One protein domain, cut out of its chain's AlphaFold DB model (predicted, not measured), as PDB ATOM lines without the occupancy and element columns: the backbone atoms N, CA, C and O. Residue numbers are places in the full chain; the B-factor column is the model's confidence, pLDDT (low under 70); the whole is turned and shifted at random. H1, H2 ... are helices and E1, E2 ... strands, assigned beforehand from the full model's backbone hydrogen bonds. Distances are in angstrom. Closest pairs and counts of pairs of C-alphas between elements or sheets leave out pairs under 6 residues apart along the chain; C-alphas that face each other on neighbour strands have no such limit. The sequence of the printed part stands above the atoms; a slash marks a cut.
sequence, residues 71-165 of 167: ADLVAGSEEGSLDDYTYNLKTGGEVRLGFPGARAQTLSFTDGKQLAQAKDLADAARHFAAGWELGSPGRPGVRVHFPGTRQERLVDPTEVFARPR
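This is residues 71 to 165 of the 167 residues of an uncharacterized protein of Chloroflexi bacterium (UniProt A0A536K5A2). A curled, strongly twisted sheet of five strands, like part of a barrel left open between E7 and E8, sits side by side with a smaller three-stranded sheet that has H2 over one face. Short H1 packs on H2 and only grazes the large sheet near E8. The printed part has 95 residues with two named helices and eight named strands, in the order H1 E1 E2 E3 E4 H2 E5 E6 E7 E8; the sheets run E7 E6 E2 E1 E8 and E4 E3 E5, both antiparallel throughout. The class is mixed, helices and strands, and the whole is compact and rounded, with a radius of gyration of the C-alphas of 12.2 A and spans of 33 by 27 by 24 A.

In the large sheet, E7 is residues 152 to 155, E6 142 to 145, E2 94 to 97, E1 85 to 89 and E8 160 to 164. E1 is 13.1 A long and E8 13.2 A, ending at C-alpha 164 (195.555, 151.425, 140.468). In the small sheet, E4 is residues 115 to 118, E3 107 to 110 and E5 133 to 136. H2, residues 121 to 129, is 12.0 A long and begins at C-alpha 121 (205.392, 157.680, 146.623). H1, residues 71 to 76, is 8.5 A long and begins at C-alpha 71 (208.917, 147.095, 146.426).

E7 and E6 form a hairpin, with N 144 and O 153 2.9 A apart. E2 is staggered: its residues 96 to 97 pair with E6, N 96 to O 145 at 2.9 A, and its residues 94 to 95 pair with E1, N 95 to O 87 at 2.9 A. E1 and E8 are antiparallel at 150 degrees, with N 88 and O 161 2.9 A apart. E7 and E8 meet only through their link. Between the sheets, the closest C-alphas of E5 and E6 are those of Gly 135 and Val 142, 5.7 A apart. In the small sheet, N 109 and O 116 of the hairpin E3 and E4 are 2.9 A apart, and N 135 of E5 and O 108 of E3 2.8 A. E4, H2 and E5 form a split strand-helix-strand unit, two strands running the same way with E3 between them, and its crossover is right-handed. H2 is on this sheet at a height of 8.6 A and runs along the strands, at 20 degrees to E3 on the local plane. H1 and H2 touch, about perpendicular at 86 degrees, the closest C-alphas being those of Val 74 and Ala 125, 5.2 A apart. In H1 and H2 every O i to N i+4 pair is within hydrogen-bond range.

The C-alphas of Lys 113 and Arg 165, the two farthest apart, are 34.6 A apart. The printed part has no cut and no long link. The mean pLDDT of the printed part is 93.9, and no printed residue is under 70.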
ATOM      1  N   ALA A  71     207.493 146.963 146.732       95.12
ATOM      2  CA  ALA A  71     208.917 147.095 146.426       95.12
ATOM      3  C   ALA A  71     209.141 147.816 145.086       95.12
ATOM      4  O   ALA A  71     209.905 148.777 145.033       95.12
ATOM      5  N   ASP A  72     208.425 147.403 144.035       94.75
ATOM      6  CA  ASP A  72     208.544 148.002 142.699       94.75
ATOM      7  C   ASP A  72     208.071 149.459 142.684       94.75
ATOM      8  O   ASP A  72     208.706 150.310 142.066       94.75
ATOM      9  N   LEU A  73     206.975 149.766 143.387       93.62
ATOM     10  CA  LEU A  73     206.474 151.136 143.496       93.62
ATOM     11  C   LEU A  73     207.484 152.053 144.182       93.62
ATOM     12  O   LEU A  73     207.755 153.134 143.675       93.62
ATOM     13  N   VAL A  74     208.056 151.618 145.306       93.12
ATOM     14  CA  VAL A  74     209.041 152.407 146.058       93.12
ATOM     15  C   VAL A  74     210.344 152.580 145.273       93.12
ATOM     16  O   VAL A  74     210.962 153.638 145.349       93.12
ATOM     17  N   ALA A  75     210.756 151.563 144.514       91.25
ATOM     18  CA  ALA A  75     211.971 151.617 143.708       91.25
ATOM     19  C   ALA A  75     211.804 152.399 142.393       91.25
ATOM     20  O   ALA A  75     212.795 152.906 141.872       91.25
ATOM     21  N   GLY A  76     210.591 152.458 141.833       85.19
ATOM     22  CA  GLY A  76     210.353 152.948 140.471       85.19
ATOM     23  C   GLY A  76     209.413 154.146 140.321       85.19
ATOM     24  O   GLY A  76     209.308 154.664 139.212       85.19
ATOM     25  N   SER A  77     208.709 154.581 141.372       78.31
ATOM     26  CA  SER A  77     207.747 155.697 141.295       78.31
ATOM     27  C   SER A  77     208.245 156.914 142.065       78.31
ATOM     28  O   SER A  77     208.508 156.818 143.258       78.31
ATOM     29  N   GLU A  78     208.316 158.070 141.405       75.56
ATOM     30  CA  GLU A  78     208.797 159.318 142.020       75.56
ATOM     31  C   GLU A  78     207.663 160.241 142.498       75.56
ATOM     32  O   GLU A  78     207.919 161.180 143.246       75.56
ATOM     33  N   GLU A  79     206.408 159.972 142.114       86.94
ATOM     34  CA  GLU A  79     205.239 160.810 142.422       86.94
ATOM     35  C   GLU A  79     203.952 159.971 142.565       86.94
ATOM     36  O   GLU A  79     203.876 158.843 142.078       86.94
ATOM     37  N   GLY A  80     202.927 160.533 143.219       89.50
ATOM     38  CA  GLY A  80     201.593 159.925 143.368       89.50
ATOM     39  C   GLY A  80     201.225 159.555 144.807       89.50
ATOM     40  O   GLY A  80     202.092 159.347 145.659       89.50
ATOM     41  N   SER A  81     199.922 159.484 145.096       94.12
ATOM     42  CA  SER A  81     199.429 159.146 146.433       94.12
ATOM     43  C   SER A  81     199.391 157.636 146.638       94.12
ATOM     44  O   SER A  81     198.955 156.880 145.771       94.12
ATOM     45  N   LEU A  82     199.742 157.177 147.843       95.12
ATOM     46  CA  LEU A  82     199.535 155.776 148.220       95.12
ATOM     47  C   LEU A  82     198.047 155.390 148.175       95.12
ATOM     48  O   LEU A  82     197.731 154.220 147.962       95.12
ATOM     49  N   ASP A  83     197.140 156.357 148.353       95.00
ATOM     50  CA  ASP A  83     195.686 156.168 148.294       95.00
ATOM     51  C   ASP A  83     195.109 156.067 146.873       95.00
ATOM     52  O   ASP A  83     193.948 155.669 146.730       95.00
ATOM     53  N   ASP A  84     195.920 156.297 145.837       94.56
ATOM     54  CA  ASP A  84     195.539 156.069 144.433       94.56
ATOM     55  C   ASP A  84     195.552 154.573 144.063       94.56
ATOM     56  O   ASP A  84     195.179 154.179 142.956       94.56
ATOM     57  N   TYR A  85     195.936 153.708 145.005       95.19
ATOM     58  CA  TYR A  85     196.054 152.268 144.812       95.19
ATOM     59  C   TYR A  85     195.208 151.480 145.818       95.19
ATOM     60  O   TYR A  85     195.037 151.843 146.984       95.19
ATOM     61  N   THR A  86     194.708 150.337 145.355       95.81
ATOM     62  CA  THR A  86     194.222 149.243 146.196       95.81
ATOM     63  C   THR A  86     195.338 148.216 146.338       95.81
ATOM     64  O   THR A  86     195.894 147.771 145.333       95.81
ATOM     65  N   TYR A  87     195.630 147.802 147.571       97.19
ATOM     66  CA  TYR A  87     196.685 146.833 147.847       97.19
ATOM     67  C   TYR A  87     196.114 145.447 148.111       97.19
ATOM     68  O   TYR A  87     195.103 145.271 148.794       97.19
ATOM     69  N   ASN A  88     196.787 144.436 147.579       97.06
ATOM     70  CA  ASN A  88     196.386 143.051 147.714       97.06
ATOM     71  C   ASN A  88     197.598 142.188 148.061       97.06
ATOM     72  O   ASN A  88     198.660 142.307 147.460       97.06
ATOM     73  N   LEU A  89     197.426 141.268 149.005       96.44
ATOM     74  CA  LEU A  89     198.421 140.232 149.276       96.44
ATOM     75  C   LEU A  89     198.527 139.272 148.084       96.44
ATOM     76  O   LEU A  89     197.553 139.093 147.351       96.44
ATOM     77  N   LYS A  90     199.632 138.524 147.981       93.12
ATOM     78  CA  LYS A  90     199.794 137.409 147.016       93.12
ATOM     79  C   LYS A  90     198.649 136.379 147.024       93.12
ATOM     80  O   LYS A  90     198.428 135.638 146.066       93.12
ATOM     81  N   THR A  91     197.898 136.294 148.123       91.50
ATOM     82  CA  THR A  91     196.721 135.420 148.253       91.50
ATOM     83  C   THR A  91     195.467 135.982 147.569       91.50
ATOM     84  O   THR A  91     194.500 135.238 147.389       91.50
ATOM     85  N   GLY A  92     195.486 137.252 147.159       91.12
ATOM     86  CA  GLY A  92     194.362 138.016 146.615       91.12
ATOM     87  C   GLY A  92     193.536 138.752 147.676       91.12
ATOM     88  O   GLY A  92     192.539 139.380 147.333       91.12
ATOM     89  N   GLY A  93     193.906 138.666 148.959       93.38
ATOM     90  CA  GLY A  93     193.229 139.394 150.037       93.38
ATOM     91  C   GLY A  93     193.549 140.886 149.986       93.38
ATOM     92  O   GLY A  93     194.721 141.246 149.915       93.38
ATOM     93  N   GLU A  94     192.525 141.738 150.005       95.31
ATOM     94  CA  GLU A  94     192.693 143.194 150.071       95.31
ATOM     95  C   GLU A  94     193.183 143.632 151.452       95.31
ATOM     96  O   GLU A  94     192.714 143.141 152.484       95.31
ATOM     97  N   VAL A  95     194.135 144.558 151.453       97.06
ATOM     98  CA  VAL A  95     194.726 145.157 152.645       97.06
ATOM     99  C   VAL A  95     194.898 146.660 152.444       97.06
ATOM    100  O   VAL A  95     194.912 147.155 151.320       97.06
ATOM    101  N   ARG A  96     195.049 147.390 153.545       97.31
ATOM    102  CA  ARG A  96     195.495 148.785 153.549       97.31
ATOM    103  C   ARG A  96     196.880 148.884 154.166       97.31
ATOM    104  O   ARG A  96     197.215 148.088 155.045       97.31
ATOM    105  N   LEU A  97     197.654 149.870 153.727       97.44
ATOM    106  CA  LEU A  97     198.974 150.154 154.289       97.44
ATOM    107  C   LEU A  97     198.871 150.956 155.593       97.44
ATOM    108  O   LEU A  97     197.961 151.770 155.767       97.44
ATOM    109  N   GLY A  98     199.819 150.740 156.503       95.19
ATOM    110  CA  GLY A  98     199.905 151.458 157.774       95.19
ATOM    111  C   GLY A  98     198.927 150.940 158.837       95.19
ATOM    112  O   GLY A  98     198.555 149.763 158.851       95.19
ATOM    113  N   PHE A  99     198.540 151.816 159.767       92.88
ATOM    114  CA  PHE A  99     197.763 151.452 160.958       92.88
ATOM    115  C   PHE A  99     196.239 151.492 160.733       92.88
ATOM    116  O   PHE A  99     195.744 152.362 160.009       92.88
ATOM    117  N   PRO A 100     195.465 150.611 161.398       92.81
ATOM    118  CA  PRO A 100     194.009 150.665 161.387       92.81
ATOM    119  C   PRO A 100     193.483 152.023 161.866       92.81
ATOM    120  O   PRO A 100     193.910 152.544 162.894       92.81
ATOM    121  N   GLY A 101     192.519 152.585 161.137       88.19
ATOM    122  CA  GLY A 101     191.906 153.877 161.470       88.19
ATOM    123  C   GLY A 101     192.693 155.107 161.006       88.19
ATOM    124  O   GLY A 101     192.222 156.228 161.203       88.19
ATOM    125  N   ALA A 102     193.850 154.928 160.360       89.56
ATOM    126  CA  ALA A 102     194.537 156.021 159.681       89.56
ATOM    127  C   ALA A 102     193.683 156.564 158.520       89.56
ATOM    128  O   ALA A 102     193.072 155.803 157.767       89.56
ATOM    129  N   ARG A 103     193.649 157.897 158.370       90.00
ATOM    130  CA  ARG A 103     192.900 158.571 157.292       90.00
ATOM    131  C   ARG A 103     193.535 158.389 155.913       90.00
ATOM    132  O   ARG A 103     192.814 158.433 154.926       90.00
ATOM    133  N   ALA A 104     194.848 158.193 155.875       93.25
ATOM    134  CA  ALA A 104     195.637 158.015 154.665       93.25
ATOM    135  C   ALA A 104     196.568 156.811 154.828       93.25
ATOM    136  O   ALA A 104     196.896 156.424 155.957       93.25
ATOM    137  N   GLN A 105     196.963 156.214 153.710       96.12
ATOM    138  CA  GLN A 105     197.923 155.108 153.693       96.12
ATOM    139  C   GLN A 105     199.353 155.617 153.906       96.12
ATOM    140  O   GLN A 105     199.712 156.682 153.419       96.12
ATOM    141  N   THR A 106     200.166 154.864 154.656       96.88
ATOM    142  CA  THR A 106     201.570 155.218 154.928       96.88
ATOM    143  C   THR A 106     202.494 154.009 154.835       96.88
ATOM    144  O   THR A 106     202.075 152.867 155.054       96.88
ATOM    145  N   LEU A 107     203.770 154.269 154.549       97.38
ATOM    146  CA  LEU A 107     204.855 153.289 154.599       97.38
ATOM    147  C   LEU A 107     205.866 153.683 155.676       97.38
ATOM    148  O   LEU A 107     206.308 154.828 155.743       97.38
ATOM    149  N   SER A 108     206.250 152.723 156.513       96.94
ATOM    150  CA  SER A 108     207.315 152.911 157.500       96.94
ATOM    151  C   SER A 108     208.671 152.633 156.868       96.94
ATOM    152  O   SER A 108     208.823 151.604 156.210       96.94
ATOM    153  N   PHE A 109     209.648 153.491 157.137       97.25
ATOM    154  CA  PHE A 109     211.045 153.293 156.762       97.25
ATOM    155  C   PHE A 109     211.960 153.386 157.982       97.25
ATOM    156  O   PHE A 109     211.639 154.068 158.959       97.25
ATOM    157  N   THR A 110     213.115 152.729 157.910       96.69
ATOM    158  CA  THR A 110     214.139 152.719 158.958       96.69
ATOM    159  C   THR A 110     215.547 152.680 158.363       96.69
ATOM    160  O   THR A 110     215.800 151.925 157.433       96.69
ATOM    161  N   ASP A 111     216.482 153.433 158.938       95.19
ATOM    162  CA  ASP A 111     217.932 153.326 158.670       95.19
ATOM    163  C   ASP A 111     218.658 152.436 159.709       95.19
ATOM    164  O   ASP A 111     219.885 152.368 159.769       95.19
ATOM    165  N   GLY A 112     217.885 151.791 160.591       92.44
ATOM    166  CA  GLY A 112     218.364 150.973 161.705       92.44
ATOM    167  C   GLY A 112     218.462 151.728 163.034       92.44
ATOM    168  O   GLY A 112     218.572 151.091 164.081       92.44
ATOM    169  N   LYS A 113     218.369 153.065 163.024       92.00
ATOM    170  CA  LYS A 113     218.406 153.922 164.224       92.00
ATOM    171  C   LYS A 113     217.150 154.774 164.367       92.00
ATOM    172  O   LYS A 113     216.656 154.962 165.477       92.00
ATOM    173  N   GLN A 114     216.652 155.300 163.259       93.62
ATOM    174  CA  GLN A 114     215.521 156.206 163.168       93.62
ATOM    175  C   GLN A 114     214.367 155.555 162.409       93.62
ATOM    176  O   GLN A 114     214.550 154.604 161.652       93.62
ATOM    177  N   LEU A 115     213.158 156.080 162.627       94.88
ATOM    178  CA  LEU A 115     211.982 155.736 161.838       94.88
ATOM    179  C   LEU A 115     211.472 156.969 161.104       94.88
ATOM    180  O   LEU A 115     211.408 158.058 161.671       94.88
ATOM    181  N   ALA A 116     211.014 156.747 159.879       95.75
ATOM    182  CA  ALA A 116     210.281 157.718 159.090       95.75
ATOM    183  C   ALA A 116     208.967 157.111 158.584       95.75
ATOM    184  O   ALA A 116     208.796 155.890 158.533       95.75
ATOM    185  N   GLN A 117     208.016 157.979 158.247       95.56
ATOM    186  CA  GLN A 117     206.744 157.606 157.635       95.56
ATOM    187  C   GLN A 117     206.618 158.347 156.310       95.56
ATOM    188  O   GLN A 117     206.507 159.571 156.312       95.56
ATOM    189  N   ALA A 118     206.589 157.603 155.211       96.06
ATOM    190  CA  ALA A 118     206.253 158.135 153.901       96.06
ATOM    191  C   ALA A 118     204.730 158.171 153.739       96.06
ATOM    192  O   ALA A 118     204.046 157.186 154.044       96.06
ATOM    193  N   LYS A 119     204.203 159.311 153.284       94.44
ATOM    194  CA  LYS A 119     202.760 159.522 153.064       94.44
ATOM    195  C   LYS A 119     202.363 159.415 151.592       94.44
ATOM    196  O   LYS A 119     201.188 159.247 151.287       94.44
ATOM    197  N   ASP A 120     203.341 159.490 150.704       95.25
ATOM    198  CA  ASP A 120     203.193 159.389 149.260       95.25
ATOM    199  C   ASP A 120     204.391 158.633 148.654       95.25
ATOM    200  O   ASP A 120     205.313 158.210 149.366       95.25
ATOM    201  N   LEU A 121     204.341 158.400 147.341       95.12
ATOM    202  CA  LEU A 121     205.392 157.680 146.623       95.12
ATOM    203  C   LEU A 121     206.688 158.494 146.531       95.12
ATOM    204  O   LEU A 121     207.766 157.912 146.629       95.12
ATOM    205  N   ALA A 122     206.597 159.824 146.451       94.44
ATOM    206  CA  ALA A 122     207.761 160.705 146.415       94.44
ATOM    207  C   ALA A 122     208.588 160.608 147.707       94.44
ATOM    208  O   ALA A 122     209.806 160.442 147.674       94.44
ATOM    209  N   ASP A 123     207.934 160.678 148.867       95.38
ATOM    210  CA  ASP A 123     208.553 160.495 150.177       95.38
ATOM    211  C   ASP A 123     209.189 159.106 150.298       95.38
ATOM    212  O   ASP A 123     210.317 158.972 150.779       95.38
ATOM    213  N   ALA A 124     208.479 158.073 149.838       96.19
ATOM    214  CA  ALA A 124     208.951 156.697 149.903       96.19
ATOM    215  C   ALA A 124     210.207 156.486 149.043       96.19
ATOM    216  O   ALA A 124     211.187 155.918 149.531       96.19
ATOM    217  N   ALA A 125     210.213 157.004 147.813       94.56
ATOM    218  CA  ALA A 125     211.358 156.952 146.910       94.56
ATOM    219  C   ALA A 125     212.578 157.681 147.491       94.56
ATOM    220  O   ALA A 125     213.691 157.159 147.436       94.56
ATOM    221  N   ARG A 126     212.385 158.843 148.137       94.50
ATOM    222  CA  ARG A 126     213.484 159.565 148.807       94.50
ATOM    223  C   ARG A 126     214.100 158.757 149.946       94.50
ATOM    224  O   ARG A 126     215.323 158.709 150.056       94.50
ATOM    225  N   HIS A 127     213.283 158.122 150.786       95.62
ATOM    226  CA  HIS A 127     213.794 157.261 151.856       95.62
ATOM    227  C   HIS A 127     214.546 156.050 151.296       95.62
ATOM    228  O   HIS A 127     215.658 155.762 151.739       95.62
ATOM    229  N   PHE A 128     213.985 155.392 150.284       94.12
ATOM    230  CA  PHE A 128     214.617 154.252 149.628       94.12
ATOM    231  C   PHE A 128     215.959 154.619 148.976       94.12
ATOM    232  O   PHE A 128     216.960 153.945 149.209       94.12
ATOM    233  N   ALA A 129     216.022 155.735 148.243       93.94
ATOM    234  CA  ALA A 129     217.252 156.240 147.632       93.94
ATOM    235  C   ALA A 129     218.320 156.631 148.670       93.94
ATOM    236  O   ALA A 129     219.516 156.504 148.413       93.94
ATOM    237  N   ALA A 130     217.901 157.060 149.864       94.62
ATOM    238  CA  ALA A 130     218.788 157.308 150.999       94.62
ATOM    239  C   ALA A 130     219.266 156.018 151.702       94.62
ATOM    240  O   ALA A 130     219.953 156.101 152.721       94.62
ATOM    241  N   GLY A 131     218.900 154.836 151.194       94.00
ATOM    242  CA  GLY A 131     219.278 153.536 151.747       94.00
ATOM    243  C   GLY A 131     218.440 153.094 152.947       94.00
ATOM    244  O   GLY A 131     218.861 152.200 153.677       94.00
ATOM    245  N   TRP A 132     217.282 153.717 153.185       96.19
ATOM    246  CA  TRP A 132     216.381 153.293 154.254       96.19
ATOM    247  C   TRP A 132     215.586 152.065 153.812       96.19
ATOM    248  O   TRP A 132     215.120 151.970 152.676       96.19
ATOM    249  N   GLU A 133     215.363 151.148 154.744       94.44
ATOM    250  CA  GLU A 133     214.629 149.909 154.511       94.44
ATOM    251  C   GLU A 133     213.165 150.037 154.939       94.44
ATOM    252  O   GLU A 133     212.839 150.736 155.902       94.44
ATOM    253  N   LEU A 134     212.268 149.317 154.259       96.12
ATOM    254  CA  LEU A 134     210.858 149.238 154.643       96.12
ATOM    255  C   LEU A 134     210.690 148.495 155.974       96.12
ATOM    256  O   LEU A 134     211.103 147.344 156.128       96.12
ATOM    257  N   GLY A 135     209.993 149.132 156.909       93.69
ATOM    258  CA  GLY A 135     209.631 148.564 158.200       93.69
ATOM    259  C   GLY A 135     210.118 149.403 159.372       93.69
ATOM    260  O   GLY A 135     210.013 150.628 159.382       93.69
ATOM    261  N   SER A 136     210.573 148.722 160.418       89.88
ATOM    262  CA  SER A 136     211.069 149.324 161.660       89.88
ATOM    263  C   SER A 136     212.289 148.546 162.166       89.88
ATOM    264  O   SER A 136     212.459 147.394 161.759       89.88
ATOM    265  N   PRO A 137     213.139 149.117 163.041       90.19
ATOM    266  CA  PRO A 137     214.336 148.440 163.535       90.19
ATOM    267  C   PRO A 137     214.030 147.037 164.079       90.19
ATOM    268  O   PRO A 137     213.164 146.860 164.939       90.19
ATOM    269  N   GLY A 138     214.711 146.023 163.535       87.44
ATOM    270  CA  GLY A 138     214.518 144.612 163.894       87.44
ATOM    271  C   GLY A 138     213.187 143.993 163.441       87.44
ATOM    272  O   GLY A 138     212.875 142.866 163.823       87.44
ATOM    273  N   ARG A 139     212.377 144.714 162.657       90.81
ATOM    274  CA  ARG A 139     211.073 144.278 162.139       90.81
ATOM    275  C   ARG A 139     210.884 144.782 160.698       90.81
ATOM    276  O   ARG A 139     210.170 145.775 160.499       90.81
ATOM    277  N   PRO A 140     211.534 144.133 159.716       92.69
ATOM    278  CA  PRO A 140     211.420 144.510 158.312       92.69
ATOM    279  C   PRO A 140     210.027 144.195 157.756       92.69
ATOM    280  O   PRO A 140     209.305 143.334 158.271       92.69
ATOM    281  N   GLY A 141     209.673 144.888 156.679       95.31
ATOM    282  CA  GLY A 141     208.469 144.641 155.897       95.31
ATOM    283  C   GLY A 141     207.425 145.748 155.979       95.31
ATOM    284  O   GLY A 141     207.477 146.672 156.791       95.31
ATOM    285  N   VAL A 142     206.432 145.629 155.106       96.94
ATOM    286  CA  VAL A 142     205.310 146.555 154.988       96.94
ATOM    287  C   VAL A 142     204.268 146.221 156.045       96.94
ATOM    288  O   VAL A 142     203.778 145.092 156.133       96.94
ATOM    289  N   ARG A 143     203.896 147.221 156.845       97.00
ATOM    290  CA  ARG A 143     202.760 147.109 157.760       97.00
ATOM    291  C   ARG A 143     201.461 147.213 156.979       97.00
ATOM    292  O   ARG A 143     201.231 148.209 156.297       97.00
ATOM    293  N   VAL A 144     200.611 146.205 157.131       97.38
ATOM    294  CA  VAL A 144     199.303 146.130 156.484       97.38
ATOM    295  C   VAL A 144     198.216 145.757 157.485       97.38
ATOM    296  O   VAL A 144     198.482 145.084 158.484       97.38
ATOM    297  N   HIS A 145     196.976 146.140 157.193       96.88
ATOM    298  CA  HIS A 145     195.802 145.722 157.955       96.88
ATOM    299  C   HIS A 145     194.622 145.371 157.047       96.88
ATOM    300  O   HIS A 145     194.505 145.873 155.927       96.88
ATOM    301  N   PHE A 146     193.732 144.505 157.534       94.94
ATOM    302  CA  PHE A 146     192.524 144.129 156.797       94.94
ATOM    303  C   PHE A 146     191.418 145.177 157.006       94.94
ATOM    304  O   PHE A 146     191.113 145.495 158.165       94.94
ATOM    305  N   PRO A 147     190.793 145.698 155.930       92.75
ATOM    306  CA  PRO A 147     189.719 146.684 156.030       92.75
ATOM    307  C   PRO A 147     188.598 146.245 156.981       92.75
ATOM    308  O   PRO A 147     188.185 145.088 156.978       92.75
ATOM    309  N   GLY A 148     188.107 147.173 157.805       91.56
ATOM    310  CA  GLY A 148     187.049 146.895 158.788       91.56
ATOM    311  C   GLY A 148     187.506 146.115 160.027       91.56
ATOM    312  O   GLY A 148     186.683 145.799 160.882       91.56
ATOM    313  N   THR A 149     188.804 145.826 160.162       92.12
ATOM    314  CA  THR A 149     189.366 145.119 161.321       92.12
ATOM    315  C   THR A 149     190.509 145.910 161.960       92.12
ATOM    316  O   THR A 149     191.052 146.842 161.369       92.12
ATOM    317  N   ARG A 150     190.909 145.509 163.174       92.25
ATOM    318  CA  ARG A 150     192.147 145.970 163.828       92.25
ATOM    319  C   ARG A 150     193.301 144.973 163.673       92.25
ATOM    320  O   ARG A 150     194.276 145.049 164.409       92.25
ATOM    321  N   GLN A 151     193.168 143.994 162.776       93.81
ATOM    322  CA  GLN A 151     194.190 142.971 162.596       93.81
ATOM    323  C   GLN A 151     195.305 143.500 161.695       93.81
ATOM    324  O   GLN A 151     195.075 143.816 160.528       93.81
ATOM    325  N   GLU A 152     196.515 143.542 162.244       94.06
ATOM    326  CA  GLU A 152     197.723 144.009 161.566       94.06
ATOM    327  C   GLU A 152     198.680 142.858 161.263       94.06
ATOM    328  O   GLU A 152     198.749 141.867 161.996       94.06
ATOM    329  N   ARG A 153     199.463 143.014 160.196       94.94
ATOM    330  CA  ARG A 153     200.564 142.119 159.841       94.94
ATOM    331  C   ARG A 153     201.737 142.919 159.288       94.94
ATOM    332  O   ARG A 153     201.548 143.974 158.690       94.94
ATOM    333  N   LEU A 154     202.939 142.385 159.473       96.19
ATOM    334  CA  LEU A 154     204.103 142.757 158.674       96.19
ATOM    335  C   LEU A 154     204.233 141.737 157.549       96.19
ATOM    336  O   LEU A 154     204.133 140.531 157.795       96.19
ATOM    337  N   VAL A 155     204.377 142.225 156.326       97.25
ATOM    338  CA  VAL A 155     204.437 141.409 155.113       97.25
ATOM    339  C   VAL A 155     205.632 141.854 154.284       97.25
ATOM    340  O   VAL A 155     205.985 143.032 154.284       97.25
ATOM    341  N   ASP A 156     206.264 140.913 153.593       96.62
ATOM    342  CA  ASP A 156     207.338 141.229 152.663       96.62
ATOM    343  C   ASP A 156     206.845 142.223 151.584       96.62
ATOM    344  O   ASP A 156     205.754 142.020 151.036       96.62
ATOM    345  N   PRO A 157     207.595 143.298 151.271       95.94
ATOM    346  CA  PRO A 157     207.191 144.281 150.265       95.94
ATOM    347  C   PRO A 157     206.905 143.689 148.876       95.94
ATOM    348  O   PRO A 157     206.092 144.243 148.137       95.94
ATOM    349  N   THR A 158     207.529 142.558 148.536       96.06
ATOM    350  CA  THR A 158     207.332 141.830 147.271       96.06
ATOM    351  C   THR A 158     206.051 140.986 147.254       96.06
ATOM    352  O   THR A 158     205.609 140.526 146.205       96.06
ATOM    353  N   GLU A 159     205.401 140.794 148.407       96.62
ATOM    354  CA  GLU A 159     204.154 140.030 148.535       96.62
ATOM    355  C   GLU A 159     202.901 140.914 148.630       96.62
ATOM    356  O   GLU A 159     201.784 140.394 148.769       96.62
ATOM    357  N   VAL A 160     203.077 142.235 148.552       97.38
ATOM    358  CA  VAL A 160     202.000 143.227 148.544       97.38
ATOM    359  C   VAL A 160     201.963 143.884 147.171       97.38
ATOM    360  O   VAL A 160     202.853 144.645 146.815       97.38
ATOM    361  N   PHE A 161     200.923 143.593 146.401       97.62
ATOM    362  CA  PHE A 161     200.720 144.123 145.057       97.62
ATOM    363  C   PHE A 161     199.834 145.356 145.104       97.62
ATOM    364  O   PHE A 161     198.845 145.382 145.839       97.62
ATOM    365  N   ALA A 162     200.152 146.343 144.280       96.31
ATOM    366  CA  ALA A 162     199.387 147.563 144.135       96.31
ATOM    367  C   ALA A 162     198.640 147.560 142.803       96.31
ATOM    368  O   ALA A 162     199.213 147.409 141.723       96.31
ATOM    369  N   ARG A 163     197.325 147.738 142.875       93.94
ATOM    370  CA  ARG A 163     196.456 147.905 141.716       93.94
ATOM    371  C   ARG A 163     195.963 149.349 141.694       93.94
ATOM    372  O   ARG A 163     195.359 149.755 142.686       93.94
ATOM    373  N   PRO A 164     196.139 150.095 140.593       92.19
ATOM    374  CA  PRO A 164     195.555 151.425 140.468       92.19
ATOM    375  C   PRO A 164     194.056 151.379 140.764       92.19
ATOM    376  O   PRO A 164     193.343 150.479 140.289       92.19
ATOM    377  N   ARG A 165     193.573 152.317 141.576       88.06
ATOM    378  CA  ARG A 165     192.140 152.551 141.712       88.06
ATOM    379  C   ARG A 165     191.669 153.180 140.412       88.06
ATOM    380  O   ARG A 165     192.121 154.252 140.033       88.06
TER     381      ARG A 165